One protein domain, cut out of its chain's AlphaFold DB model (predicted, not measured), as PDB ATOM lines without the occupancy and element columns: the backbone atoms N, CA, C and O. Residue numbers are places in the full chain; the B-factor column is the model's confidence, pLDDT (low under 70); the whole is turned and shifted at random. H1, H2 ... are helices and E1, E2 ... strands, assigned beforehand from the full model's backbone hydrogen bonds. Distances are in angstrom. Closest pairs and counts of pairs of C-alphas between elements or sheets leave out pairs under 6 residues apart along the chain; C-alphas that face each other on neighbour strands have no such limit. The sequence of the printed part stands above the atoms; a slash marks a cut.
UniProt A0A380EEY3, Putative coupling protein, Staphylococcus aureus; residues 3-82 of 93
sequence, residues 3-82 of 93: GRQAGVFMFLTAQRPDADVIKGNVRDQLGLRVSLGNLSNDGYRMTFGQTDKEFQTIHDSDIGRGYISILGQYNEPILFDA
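This is residues 3 to 82 of the 93 residues of the protein "Putative coupling protein" of Staphylococcus aureus (UniProt A0A380EEY3). With little regular structure, this model is a small twisted sheet of three strands, with H2 over E1 on one face, short H1 beyond the sheet and long loops making most of the rest. Residues 3 to 9 stick out as an arm. The 80 printed residues run H1 E1 H2 E2 E3; the sheet, E1 E2 E3, is antiparallel. The class is mixed, with 27 residues in named elements; the whole is compact, radius of gyration of the C-alphas 12.9 A, spanning 41 by 25 by 23 A.

Find E1, residues 32 to 36, starting at C-alpha 32 (-20.745, -88.165, 247.699). E2 is residues 65 to 70, 16.4 A; E3, residues 78 to 81, ends at C-alpha 81 (-28.023, -74.882, 247.679). H2 is residues 41 to 48, 10.5 A; H1 is residues 24 to 27.

Look at N 33 and O 69, 2.9 A, between E1 and E2, and N 66 and O 80, 2.8 A, in the hairpin E2 and E3; both pairs are within hydrogen-bond range. H2 is on the sheet at a height of 9.5 A, with closest C-alphas to E1 at Arg 33 and Thr 47, 6.7 A. Every O i to N i+4 pair in H2 is within hydrogen-bond range; H1 is too short for one. H1 is close to but not clearly touching H2, the C-alphas of Arg 27 and Thr 47 being closest at 7.8 A.

The farthest C-alphas, Ala 6 and Ser 61, are 40.8 A apart. The printed part has no cut; the link H2 to E2 is long. Residue 3 and residues 16 to 22 have pLDDT under 70.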
ATOM      1  N   GLY A   3      -9.065 -97.130 251.668       65.69
ATOM      2  CA  GLY A   3      -8.975 -95.691 251.977       65.69
ATOM      3  C   GLY A   3      -9.974 -95.214 253.037       65.69
ATOM      4  O   GLY A   3      -9.577 -94.550 253.986       65.69
ATOM      5  N   ARG A   4     -11.246 -95.639 252.948       71.25
ATOM      6  CA  ARG A   4     -12.280 -95.289 253.944       71.25
ATOM      7  C   ARG A   4     -11.945 -95.816 255.344       71.25
ATOM      8  O   ARG A   4     -12.160 -95.113 256.319       71.25
ATOM      9  N   GLN A   5     -11.402 -97.031 255.439       73.50
ATOM     10  CA  GLN A   5     -10.974 -97.618 256.716       73.50
ATOM     11  C   GLN A   5      -9.702 -96.965 257.273       73.50
ATOM     12  O   GLN A   5      -9.523 -96.927 258.483       73.50
ATOM     13  N   ALA A   6      -8.843 -96.426 256.403       80.31
ATOM     14  CA  ALA A   6      -7.643 -95.684 256.781       80.31
ATOM     15  C   ALA A   6      -7.906 -94.193 257.080       80.31
ATOM     16  O   ALA A   6      -6.960 -93.462 257.355       80.31
ATOM     17  N   GLY A   7      -9.161 -93.727 256.998       79.56
ATOM     18  CA  GLY A   7      -9.526 -92.327 257.246       79.56
ATOM     19  C   GLY A   7      -9.059 -91.339 256.170       79.56
ATOM     20  O   GLY A   7      -8.979 -90.146 256.439       79.56
ATOM     21  N   VAL A   8      -8.739 -91.812 254.959       79.62
ATOM     22  CA  VAL A   8      -8.276 -90.960 253.852       79.62
ATOM     23  C   VAL A   8      -9.449 -90.594 252.945       79.62
ATOM     24  O   VAL A   8     -10.143 -91.474 252.425       79.62
ATOM     25  N   PHE A   9      -9.627 -89.293 252.716       82.00
ATOM     26  CA  PHE A   9     -10.676 -88.728 251.867       82.00
ATOM     27  C   PHE A   9     -10.069 -88.003 250.666       82.00
ATOM     28  O   PHE A   9      -9.004 -87.401 250.762       82.00
ATOM     29  N   MET A  10     -10.761 -88.067 249.531       82.06
ATOM     30  CA  MET A  10     -10.360 -87.404 248.295       82.06
ATOM     31  C   MET A  10     -11.543 -86.613 247.754       82.06
ATOM     32  O   MET A  10     -12.641 -87.155 247.620       82.06
ATOM     33  N   PHE A  11     -11.296 -85.349 247.420       84.06
ATOM     34  CA  PHE A  11     -12.245 -84.488 246.728       84.06
ATOM     35  C   PHE A  11     -11.822 -84.378 245.266       84.06
ATOM     36  O   PHE A  11     -10.686 -84.016 244.974       84.06
ATOM     37  N   LEU A  12     -12.734 -84.717 244.356       82.50
ATOM     38  CA  LEU A  12     -12.536 -84.558 242.920       82.50
ATOM     39  C   LEU A  12     -13.483 -83.467 242.432       82.50
ATOM     40  O   LEU A  12     -14.697 -83.602 242.568       82.50
ATOM     41  N   THR A  13     -12.927 -82.399 241.870       83.00
ATOM     42  CA  THR A  13     -13.688 -81.304 241.265       83.00
ATOM     43  C   THR A  13     -13.318 -81.199 239.790       83.00
ATOM     44  O   THR A  13     -12.155 -81.329 239.411       83.00
ATOM     45  N   ALA A  14     -14.317 -81.012 238.933       79.38
ATOM     46  CA  ALA A  14     -14.132 -80.862 237.495       79.38
ATOM     47  C   ALA A  14     -15.182 -79.889 236.953       79.38
ATOM     48  O   ALA A  14     -16.333 -79.935 237.377       79.38
ATOM     49  N   GLN A  15     -14.798 -79.024 236.009       71.38
ATOM     50  CA  GLN A  15     -15.743 -78.101 235.356       71.38
ATOM     51  C   GLN A  15     -16.617 -78.806 234.314       71.38
ATOM     52  O   GLN A  15     -17.767 -78.436 234.104       71.38
ATOM     53  N   ARG A  16     -16.082 -79.846 233.671       66.81
ATOM     54  CA  ARG A  16     -16.821 -80.730 232.772       66.81
ATOM     55  C   ARG A  16     -16.399 -82.165 233.077       66.81
ATOM     56  O   ARG A  16     -15.265 -82.528 232.763       66.81
ATOM     57  N   PRO A  17     -17.252 -82.966 233.730       59.88
ATOM     58  CA  PRO A  17     -16.952 -84.366 233.979       59.88
ATOM     59  C   PRO A  17     -17.158 -85.128 232.669       59.88
ATOM     60  O   PRO A  17     -18.242 -85.640 232.428       59.88
ATOM     61  N   ASP A  18     -16.165 -85.134 231.782       61.19
ATOM     62  CA  ASP A  18     -16.209 -85.984 230.590       61.19
ATOM     63  C   ASP A  18     -15.955 -87.452 230.978       61.19
ATOM     64  O   ASP A  18     -15.252 -87.735 231.957       61.19
ATOM     65  N   ALA A  19     -16.513 -88.399 230.221       56.12
ATOM     66  CA  ALA A  19     -16.410 -89.832 230.518       56.12
ATOM     67  C   ALA A  19     -14.958 -90.338 230.489       56.12
ATOM     68  O   ALA A  19     -14.615 -91.279 231.209       56.12
ATOM     69  N   ASP A  20     -14.099 -89.673 229.715       58.19
ATOM     70  CA  ASP A  20     -12.665 -89.965 229.654       58.19
ATOM     71  C   ASP A  20     -11.923 -89.547 230.933       58.19
ATOM     72  O   ASP A  20     -10.892 -90.129 231.278       58.19
ATOM     73  N   VAL A  21     -12.455 -88.563 231.667       61.62
ATOM     74  CA  VAL A  21     -11.801 -87.974 232.843       61.62
ATOM     75  C   VAL A  21     -12.103 -88.777 234.108       61.62
ATOM     76  O   VAL A  21     -11.216 -88.971 234.941       61.62
ATOM     77  N   ILE A  22     -13.329 -89.295 234.261       67.94
ATOM     78  CA  ILE A  22     -13.725 -90.093 235.431       67.94
ATOM     79  C   ILE A  22     -14.251 -91.455 234.980       67.94
ATOM     80  O   ILE A  22     -15.432 -91.629 234.674       67.94
ATOM     81  N   LYS A  23     -13.368 -92.459 235.004       74.00
ATOM     82  CA  LYS A  23     -13.740 -93.852 234.728       74.00
ATOM     83  C   LYS A  23     -14.845 -94.324 235.683       74.00
ATOM     84  O   LYS A  23     -14.816 -94.034 236.881       74.00
ATOM     85  N   GLY A  24     -15.784 -95.120 235.165       73.75
ATOM     86  CA  GLY A  24     -16.946 -95.607 235.925       73.75
ATOM     87  C   GLY A  24     -16.586 -96.302 237.245       73.75
ATOM     88  O   GLY A  24     -17.225 -96.057 238.260       73.75
ATOM     89  N   ASN A  25     -15.488 -97.061 237.278       78.31
ATOM     90  CA  ASN A  25     -15.009 -97.737 238.487       78.31
ATOM     91  C   ASN A  25     -14.586 -96.785 239.624       78.31
ATOM     92  O   ASN A  25     -14.663 -97.166 240.790       78.31
ATOM     93  N   VAL A  26     -14.117 -95.574 239.305       78.94
ATOM     94  CA  VAL A  26     -13.813 -94.529 240.295       78.94
ATOM     95  C   VAL A  26     -15.112 -93.893 240.766       78.94
ATOM     96  O   VAL A  26     -15.323 -93.755 241.968       78.94
ATOM     97  N   ARG A  27     -16.019 -93.585 239.834       77.31
ATOM     98  CA  ARG A  27     -17.339 -93.021 240.140       77.31
ATOM     99  C   ARG A  27     -18.148 -93.902 241.093       77.31
ATOM    100  O   ARG A  27     -18.795 -93.382 242.001       77.31
ATOM    101  N   ASP A  28     -18.076 -95.220 240.940       78.06
ATOM    102  CA  ASP A  28     -18.780 -96.173 241.807       78.06
ATOM    103  C   ASP A  28     -18.222 -96.206 243.241       78.06
ATOM    104  O   ASP A  28     -18.909 -96.623 244.171       78.06
ATOM    105  N   GLN A  29     -16.994 -95.723 243.451       80.50
ATOM    106  CA  GLN A  29     -16.378 -95.614 244.778       80.50
ATOM    107  C   GLN A  29     -16.641 -94.260 245.457       80.50
ATOM    108  O   GLN A  29     -16.425 -94.135 246.669       80.50
ATOM    109  N   LEU A  30     -17.124 -93.257 244.714       83.62
ATOM    110  CA  LEU A  30     -17.487 -91.945 245.250       83.62
ATOM    111  C   LEU A  30     -18.837 -92.028 245.968       83.62
ATOM    112  O   LEU A  30     -19.882 -92.206 245.342       83.62
ATOM    113  N   GLY A  31     -18.801 -91.890 247.295       85.38
ATOM    114  CA  GLY A  31     -19.997 -91.918 248.143       85.38
ATOM    115  C   GLY A  31     -20.765 -90.594 248.200       85.38
ATOM    116  O   GLY A  31     -21.923 -90.597 248.597       85.38
ATOM    117  N   LEU A  32     -20.136 -89.488 247.804       88.62
ATOM    118  CA  LEU A  32     -20.745 -88.165 247.699       88.62
ATOM    119  C   LEU A  32     -20.553 -87.666 246.270       88.62
ATOM    120  O   LEU A  32     -19.440 -87.716 245.741       88.62
ATOM    121  N   ARG A  33     -21.634 -87.192 245.658       89.19
ATOM    122  CA  ARG A  33     -21.653 -86.651 244.297       89.19
ATOM    123  C   ARG A  33     -22.413 -85.334 244.321       89.19
ATOM    124  O   ARG A  33     -23.523 -85.290 244.844       89.19
ATOM    125  N   VAL A  34     -21.809 -84.284 243.774       90.06
ATOM    126  CA  VAL A  34     -22.388 -82.937 243.722       90.06
ATOM    127  C   VAL A  34     -22.200 -82.387 242.314       90.06
ATOM    128  O   VAL A  34     -21.103 -82.473 241.764       90.06
ATOM    129  N   SER A  35     -23.255 -81.809 241.750       89.00
ATOM    130  CA  SER A  35     -23.197 -80.979 240.545       89.00
ATOM    131  C   SER A  35     -23.761 -79.606 240.860       89.00
ATOM    132  O   SER A  35     -24.815 -79.528 241.484       89.00
ATOM    133  N   LEU A  36     -23.112 -78.546 240.391       88.19
ATOM    134  CA  LEU A  36     -23.596 -77.174 240.539       88.19
ATOM    135  C   LEU A  36     -23.991 -76.613 239.170       88.19
ATOM    136  O   LEU A  36     -23.317 -76.891 238.176       88.19
ATOM    137  N   GLY A  37     -25.059 -75.817 239.136       86.88
ATOM    138  CA  GLY A  37     -25.610 -75.224 237.921       86.88
ATOM    139  C   GLY A  37     -26.244 -76.236 236.962       86.88
ATOM    140  O   GLY A  37     -26.468 -77.399 237.301       86.88
ATOM    141  N   ASN A  38     -26.537 -75.775 235.745       85.38
ATOM    142  CA  ASN A  38     -27.121 -76.613 234.703       85.38
ATOM    143  C   ASN A  38     -26.055 -77.452 233.999       85.38
ATOM    144  O   ASN A  38     -25.155 -76.921 233.348       85.38
ATOM    145  N   LEU A  39     -26.207 -78.772 234.064       84.50
ATOM    146  CA  LEU A  39     -25.463 -79.703 233.223       84.50
ATOM    147  C   LEU A  39     -26.313 -80.164 232.035       84.50
ATOM    148  O   LEU A  39     -27.542 -80.099 232.050       84.50
ATOM    149  N   SER A  40     -25.652 -80.676 230.997       85.75
ATOM    150  CA  SER A  40     -26.348 -81.458 229.973       85.75
ATOM    151  C   SER A  40     -26.884 -82.759 230.580       85.75
ATOM    152  O   SER A  40     -26.379 -83.234 231.598       85.75
ATOM    153  N   ASN A  41     -27.862 -83.388 229.923       84.12
ATOM    154  CA  ASN A  41     -28.370 -84.697 230.352       84.12
ATOM    155  C   ASN A  41     -27.235 -85.738 230.477       84.12
ATOM    156  O   ASN A  41     -27.167 -86.505 231.435       84.12
ATOM    157  N   ASP A  42     -26.266 -85.691 229.556       83.69
ATOM    158  CA  ASP A  42     -25.060 -86.513 229.638       83.69
ATOM    159  C   ASP A  42     -24.203 -86.181 230.863       83.69
ATOM    160  O   ASP A  42     -23.752 -87.098 231.544       83.69
ATOM    161  N   GLY A  43     -24.020 -84.901 231.196       83.81
ATOM    162  CA  GLY A  43     -23.286 -84.479 232.392       83.81
ATOM    163  C   GLY A  43     -23.949 -84.947 233.692       83.81
ATOM    164  O   GLY A  43     -23.262 -85.429 234.598       83.81
ATOM    165  N   TYR A  44     -25.282 -84.894 233.767       86.75
ATOM    166  CA  TYR A  44     -26.032 -85.451 234.895       86.75
ATOM    167  C   TYR A  44     -25.882 -86.972 234.982       86.75
ATOM    168  O   TYR A  44     -25.564 -87.495 236.053       86.75
ATOM    169  N   ARG A  45     -26.000 -87.686 233.855       85.12
ATOM    170  CA  ARG A  45     -25.788 -89.141 233.786       85.12
ATOM    171  C   ARG A  45     -24.358 -89.543 234.149       85.12
ATOM    172  O   ARG A  45     -24.134 -90.583 234.767       85.12
ATOM    173  N   MET A  46     -23.370 -88.735 233.779       82.62
ATOM    174  CA  MET A  46     -21.971 -88.961 234.137       82.62
ATOM    175  C   MET A  46     -21.740 -88.752 235.633       82.62
ATOM    176  O   MET A  46     -21.047 -89.569 236.237       82.62
ATOM    177  N   THR A  47     -22.373 -87.743 236.237       86.12
ATOM    178  CA  THR A  47     -22.220 -87.410 237.661       86.12
ATOM    179  C   THR A  47     -22.960 -88.391 238.568       86.12
ATOM    180  O   THR A  47     -22.361 -88.943 239.488       86.12
ATOM    181  N   PHE A  48     -24.244 -88.644 238.309       87.25
ATOM    182  CA  PHE A  48     -25.116 -89.408 239.208       87.25
ATOM    183  C   PHE A  48     -25.351 -90.858 238.774       87.25
ATOM    184  O   PHE A  48     -25.734 -91.676 239.608       87.25
ATOM    185  N   GLY A  49     -25.045 -91.208 237.521       83.31
ATOM    186  CA  GLY A  49     -25.389 -92.502 236.932       83.31
ATOM    187  C   GLY A  49     -26.758 -92.471 236.251       83.31
ATOM    188  O   GLY A  49     -27.268 -91.407 235.909       83.31
ATOM    189  N   GLN A  50     -27.353 -93.644 236.023       82.06
ATOM    190  CA  GLN A  50     -28.742 -93.718 235.571       82.06
ATOM    191  C   GLN A  50     -29.674 -93.362 236.732       82.06
ATOM    192  O   GLN A  50     -29.592 -93.962 237.801       82.06
ATOM    193  N   THR A  51     -30.535 -92.372 236.517       81.56
ATOM    194  CA  THR A  51     -31.567 -91.938 237.458       81.56
ATOM    195  C   THR A  51     -32.828 -91.614 236.669       81.56
ATOM    196  O   THR A  51     -32.734 -91.080 235.566       81.56
ATOM    197  N   ASP A  52     -33.989 -91.922 237.243       81.69
ATOM    198  CA  ASP A  52     -35.298 -91.568 236.678       81.69
ATOM    199  C   ASP A  52     -35.710 -90.128 237.031       81.69
ATOM    200  O   ASP A  52     -36.835 -89.705 236.769       81.69
ATOM    201  N   LYS A  53     -34.806 -89.364 237.655       84.38
ATOM    202  CA  LYS A  53     -35.084 -88.003 238.085       84.38
ATOM    203  C   LYS A  53     -35.095 -87.034 236.909       84.38
ATOM    204  O   LYS A  53     -34.110 -86.900 236.184       84.38
ATOM    205  N   GLU A  54     -36.172 -86.264 236.815       84.81
ATOM    206  CA  GLU A  54     -36.210 -85.072 235.977       84.81
ATOM    207  C   GLU A  54     -35.485 -83.916 236.680       84.81
ATOM    208  O   GLU A  54     -35.894 -83.434 237.742       84.81
ATOM    209  N   PHE A  55     -34.369 -83.487 236.090       86.88
ATOM    210  CA  PHE A  55     -33.616 -82.330 236.560       86.88
ATOM    211  C   PHE A  55     -34.307 -81.048 236.101       86.88
ATOM    212  O   PHE A  55     -34.612 -80.872 234.923       86.88
ATOM    213  N   GLN A  56     -34.546 -80.148 237.047       86.31
ATOM    214  CA  GLN A  56     -35.110 -78.834 236.785       86.31
ATOM    215  C   GLN A  56     -33.998 -77.897 236.323       86.31
ATOM    216  O   GLN A  56     -32.864 -77.976 236.800       86.31
ATOM    217  N   THR A  57     -34.336 -76.992 235.409       85.50
ATOM    218  CA  THR A  57     -33.425 -75.919 235.015       85.50
ATOM    219  C   THR A  57     -33.206 -74.989 236.200       85.50
ATOM    220  O   THR A  57     -34.152 -74.423 236.743       85.50
ATOM    221  N   ILE A  58     -31.949 -74.824 236.589       86.62
ATOM    222  CA  ILE A  58     -31.516 -73.887 237.622       86.62
ATOM    223  C   ILE A  58     -31.400 -72.506 236.976       86.62
ATOM    224  O   ILE A  58     -30.783 -72.371 235.920       86.62
ATOM    225  N   HIS A  59     -32.013 -71.478 237.558       83.44
ATOM    226  CA  HIS A  59     -31.927 -70.128 237.003       83.44
ATOM    227  C   HIS A  59     -30.552 -69.509 237.280       83.44
ATOM    228  O   HIS A  59     -29.953 -69.772 238.316       83.44
ATOM    229  N   ASP A  60     -30.069 -68.635 236.393       76.06
ATOM    230  CA  ASP A  60     -28.757 -67.977 236.542       76.06
ATOM    231  C   ASP A  60     -28.656 -67.099 237.808       76.06
ATOM    232  O   ASP A  60     -27.559 -66.794 238.274       76.06
ATOM    233  N   SER A  61     -29.797 -66.710 238.390       78.44
ATOM    234  CA  SER A  61     -29.878 -66.031 239.688       78.44
ATOM    235  C   SER A  61     -29.513 -66.932 240.872       78.44
ATOM    236  O   SER A  61     -29.160 -66.427 241.935       78.44
ATOM    237  N   ASP A  62     -29.596 -68.252 240.703       81.69
ATOM    238  CA  ASP A  62     -29.418 -69.238 241.764       81.69
ATOM    239  C   ASP A  62     -27.952 -69.692 241.834       81.69
ATOM    240  O   ASP A  62     -27.587 -70.830 241.524       81.69
ATOM    241  N   ILE A  63     -27.078 -68.769 242.236       82.69
ATOM    242  CA  ILE A  63     -25.642 -69.031 242.374       82.69
ATOM    243  C   ILE A  63     -25.421 -70.118 243.434       82.69
ATOM    244  O   ILE A  63     -25.867 -69.998 244.570       82.69
ATOM    245  N   GLY A  64     -24.700 -71.178 243.062       83.81
ATOM    246  CA  GLY A  64     -24.394 -72.289 243.968       83.81
ATOM    247  C   GLY A  64     -25.518 -73.317 244.118       83.81
ATOM    248  O   GLY A  64     -25.332 -74.296 244.840       83.81
ATOM    249  N   ARG A  65     -26.647 -73.154 243.418       90.88
ATOM    250  CA  ARG A  65     -27.694 -74.178 243.346       90.88
ATOM    251  C   ARG A  65     -27.265 -75.334 242.453       90.88
ATOM    252  O   ARG A  65     -26.552 -75.164 241.461       90.88
ATOM    253  N   GLY A  66     -27.696 -76.532 242.811       91.75
ATOM    254  CA  GLY A  66     -27.275 -77.756 242.161       91.75
ATOM    255  C   GLY A  66     -28.012 -78.982 242.668       91.75
ATOM    256  O   GLY A  66     -29.093 -78.896 243.247       91.75
ATOM    257  N   TYR A  67     -27.391 -80.135 242.466       92.69
ATOM    258  CA  TYR A  67     -27.886 -81.421 242.928       92.69
ATOM    259  C   TYR A  67     -26.819 -82.154 243.732       92.69
ATOM    260  O   TYR A  67     -25.631 -82.099 243.413       92.69
ATOM    261  N   ILE A  68     -27.256 -82.875 244.762       92.69
ATOM    262  CA  ILE A  68     -26.412 -83.709 245.616       92.69
ATOM    263  C   ILE A  68     -26.984 -85.120 245.712       92.69
ATOM    264  O   ILE A  68     -28.194 -85.320 245.791       92.69
ATOM    265  N   SER A  69     -26.106 -86.116 245.738       91.44
ATOM    266  CA  SER A  69     -26.450 -87.495 246.066       91.44
ATOM    267  C   SER A  69     -25.423 -88.047 247.047       91.44
ATOM    268  O   SER A  69     -24.211 -87.925 246.843       91.44
ATOM    269  N   ILE A  70     -25.928 -88.642 248.125       90.81
ATOM    270  CA  ILE A  70     -25.135 -89.267 249.181       90.81
ATOM    271  C   ILE A  70     -25.530 -90.737 249.225       90.81
ATOM    272  O   ILE A  70     -26.693 -91.080 249.463       90.81
ATOM    273  N   LEU A  71     -24.548 -91.601 248.986       85.75
ATOM    274  CA  LEU A  71     -24.735 -93.042 248.945       85.75
ATOM    275  C   LEU A  71     -25.290 -93.541 250.284       85.75
ATOM    276  O   LEU A  71     -24.651 -93.388 251.323       85.75
ATOM    277  N   GLY A  72     -26.461 -94.175 250.233       83.81
ATOM    278  CA  GLY A  72     -27.140 -94.730 251.405       83.81
ATOM    279  C   GLY A  72     -28.046 -93.750 252.155       83.81
ATOM    280  O   GLY A  72     -28.711 -94.173 253.094       83.81
ATOM    281  N   GLN A  73     -28.108 -92.480 251.743       86.75
ATOM    282  CA  GLN A  73     -29.034 -91.494 252.314       86.75
ATOM    283  C   GLN A  73     -30.148 -91.111 251.335       86.75
ATOM    284  O   GLN A  73     -31.296 -90.968 251.746       86.75
ATOM    285  N   TYR A  74     -29.824 -90.981 250.046       85.19
ATOM    286  CA  TYR A  74     -30.788 -90.625 249.006       85.19
ATOM    287  C   TYR A  74     -30.775 -91.658 247.878       85.19
ATOM    288  O   TYR A  74     -29.709 -92.060 247.414       85.19
ATOM    289  N   ASN A  75     -31.964 -92.058 247.421       83.69
ATOM    290  CA  ASN A  75     -32.122 -92.957 246.270       83.69
ATOM    291  C   ASN A  75     -31.979 -92.219 244.931       83.69
ATOM    292  O   ASN A  75     -31.631 -92.820 243.921       83.69
ATOM    293  N   GLU A  76     -32.217 -90.911 244.936       89.19
ATOM    294  CA  GLU A  76     -32.110 -90.027 243.782       89.19
ATOM    295  C   GLU A  76     -31.392 -88.728 244.173       89.19
ATOM    296  O   GLU A  76     -31.383 -88.370 245.355       89.19
ATOM    297  N   PRO A  77     -30.773 -88.004 243.222       90.69
ATOM    298  CA  PRO A  77     -30.173 -86.707 243.515       90.69
ATOM    299  C   PRO A  77     -31.232 -85.735 244.042       90.69
ATOM    300  O   PRO A  77     -32.340 -85.694 243.521       90.69
ATOM    301  N   ILE A  78     -30.929 -84.929 245.048       92.19
ATOM    302  CA  ILE A  78     -31.848 -83.897 245.553       92.19
ATOM    303  C   ILE A  78     -31.293 -82.512 245.254       92.19
ATOM    304  O   ILE A  78     -30.084 -82.362 245.086       92.19
ATOM    305  N   LEU A  79     -32.174 -81.513 245.177       91.62
ATOM    306  CA  LEU A  79     -31.754 -80.126 245.002       91.62
ATOM    307  C   LEU A  79     -30.931 -79.687 246.222       91.62
ATOM    308  O   LEU A  79     -31.284 -79.999 247.361       91.62
ATOM    309  N   PHE A  80     -29.834 -78.988 245.974       90.31
ATOM    310  CA  PHE A  80     -28.907 -78.516 246.991       90.31
ATOM    311  C   PHE A  80     -28.482 -77.087 246.692       90.31
ATOM    312  O   PHE A  80     -28.079 -76.787 245.572       90.31
ATOM    313  N   ASP A  81     -28.526 -76.247 247.720       90.00
ATOM    314  CA  ASP A  81     -28.023 -74.882 247.679       90.00
ATOM    315  C   ASP A  81     -26.706 -74.831 248.451       90.00
ATOM    316  O   ASP A  81     -26.671 -75.015 249.672       90.00
ATOM    317  N   ALA A  82     -25.605 -74.629 247.726       87.62
ATOM    318  CA  ALA A  82     -24.306 -74.453 248.346       87.62
ATOM    319  C   ALA A  82     -24.276 -73.123 249.116       87.62
ATOM    320  O   ALA A  82     -24.735 -72.106 248.591       87.62
TER     321      ALA A  82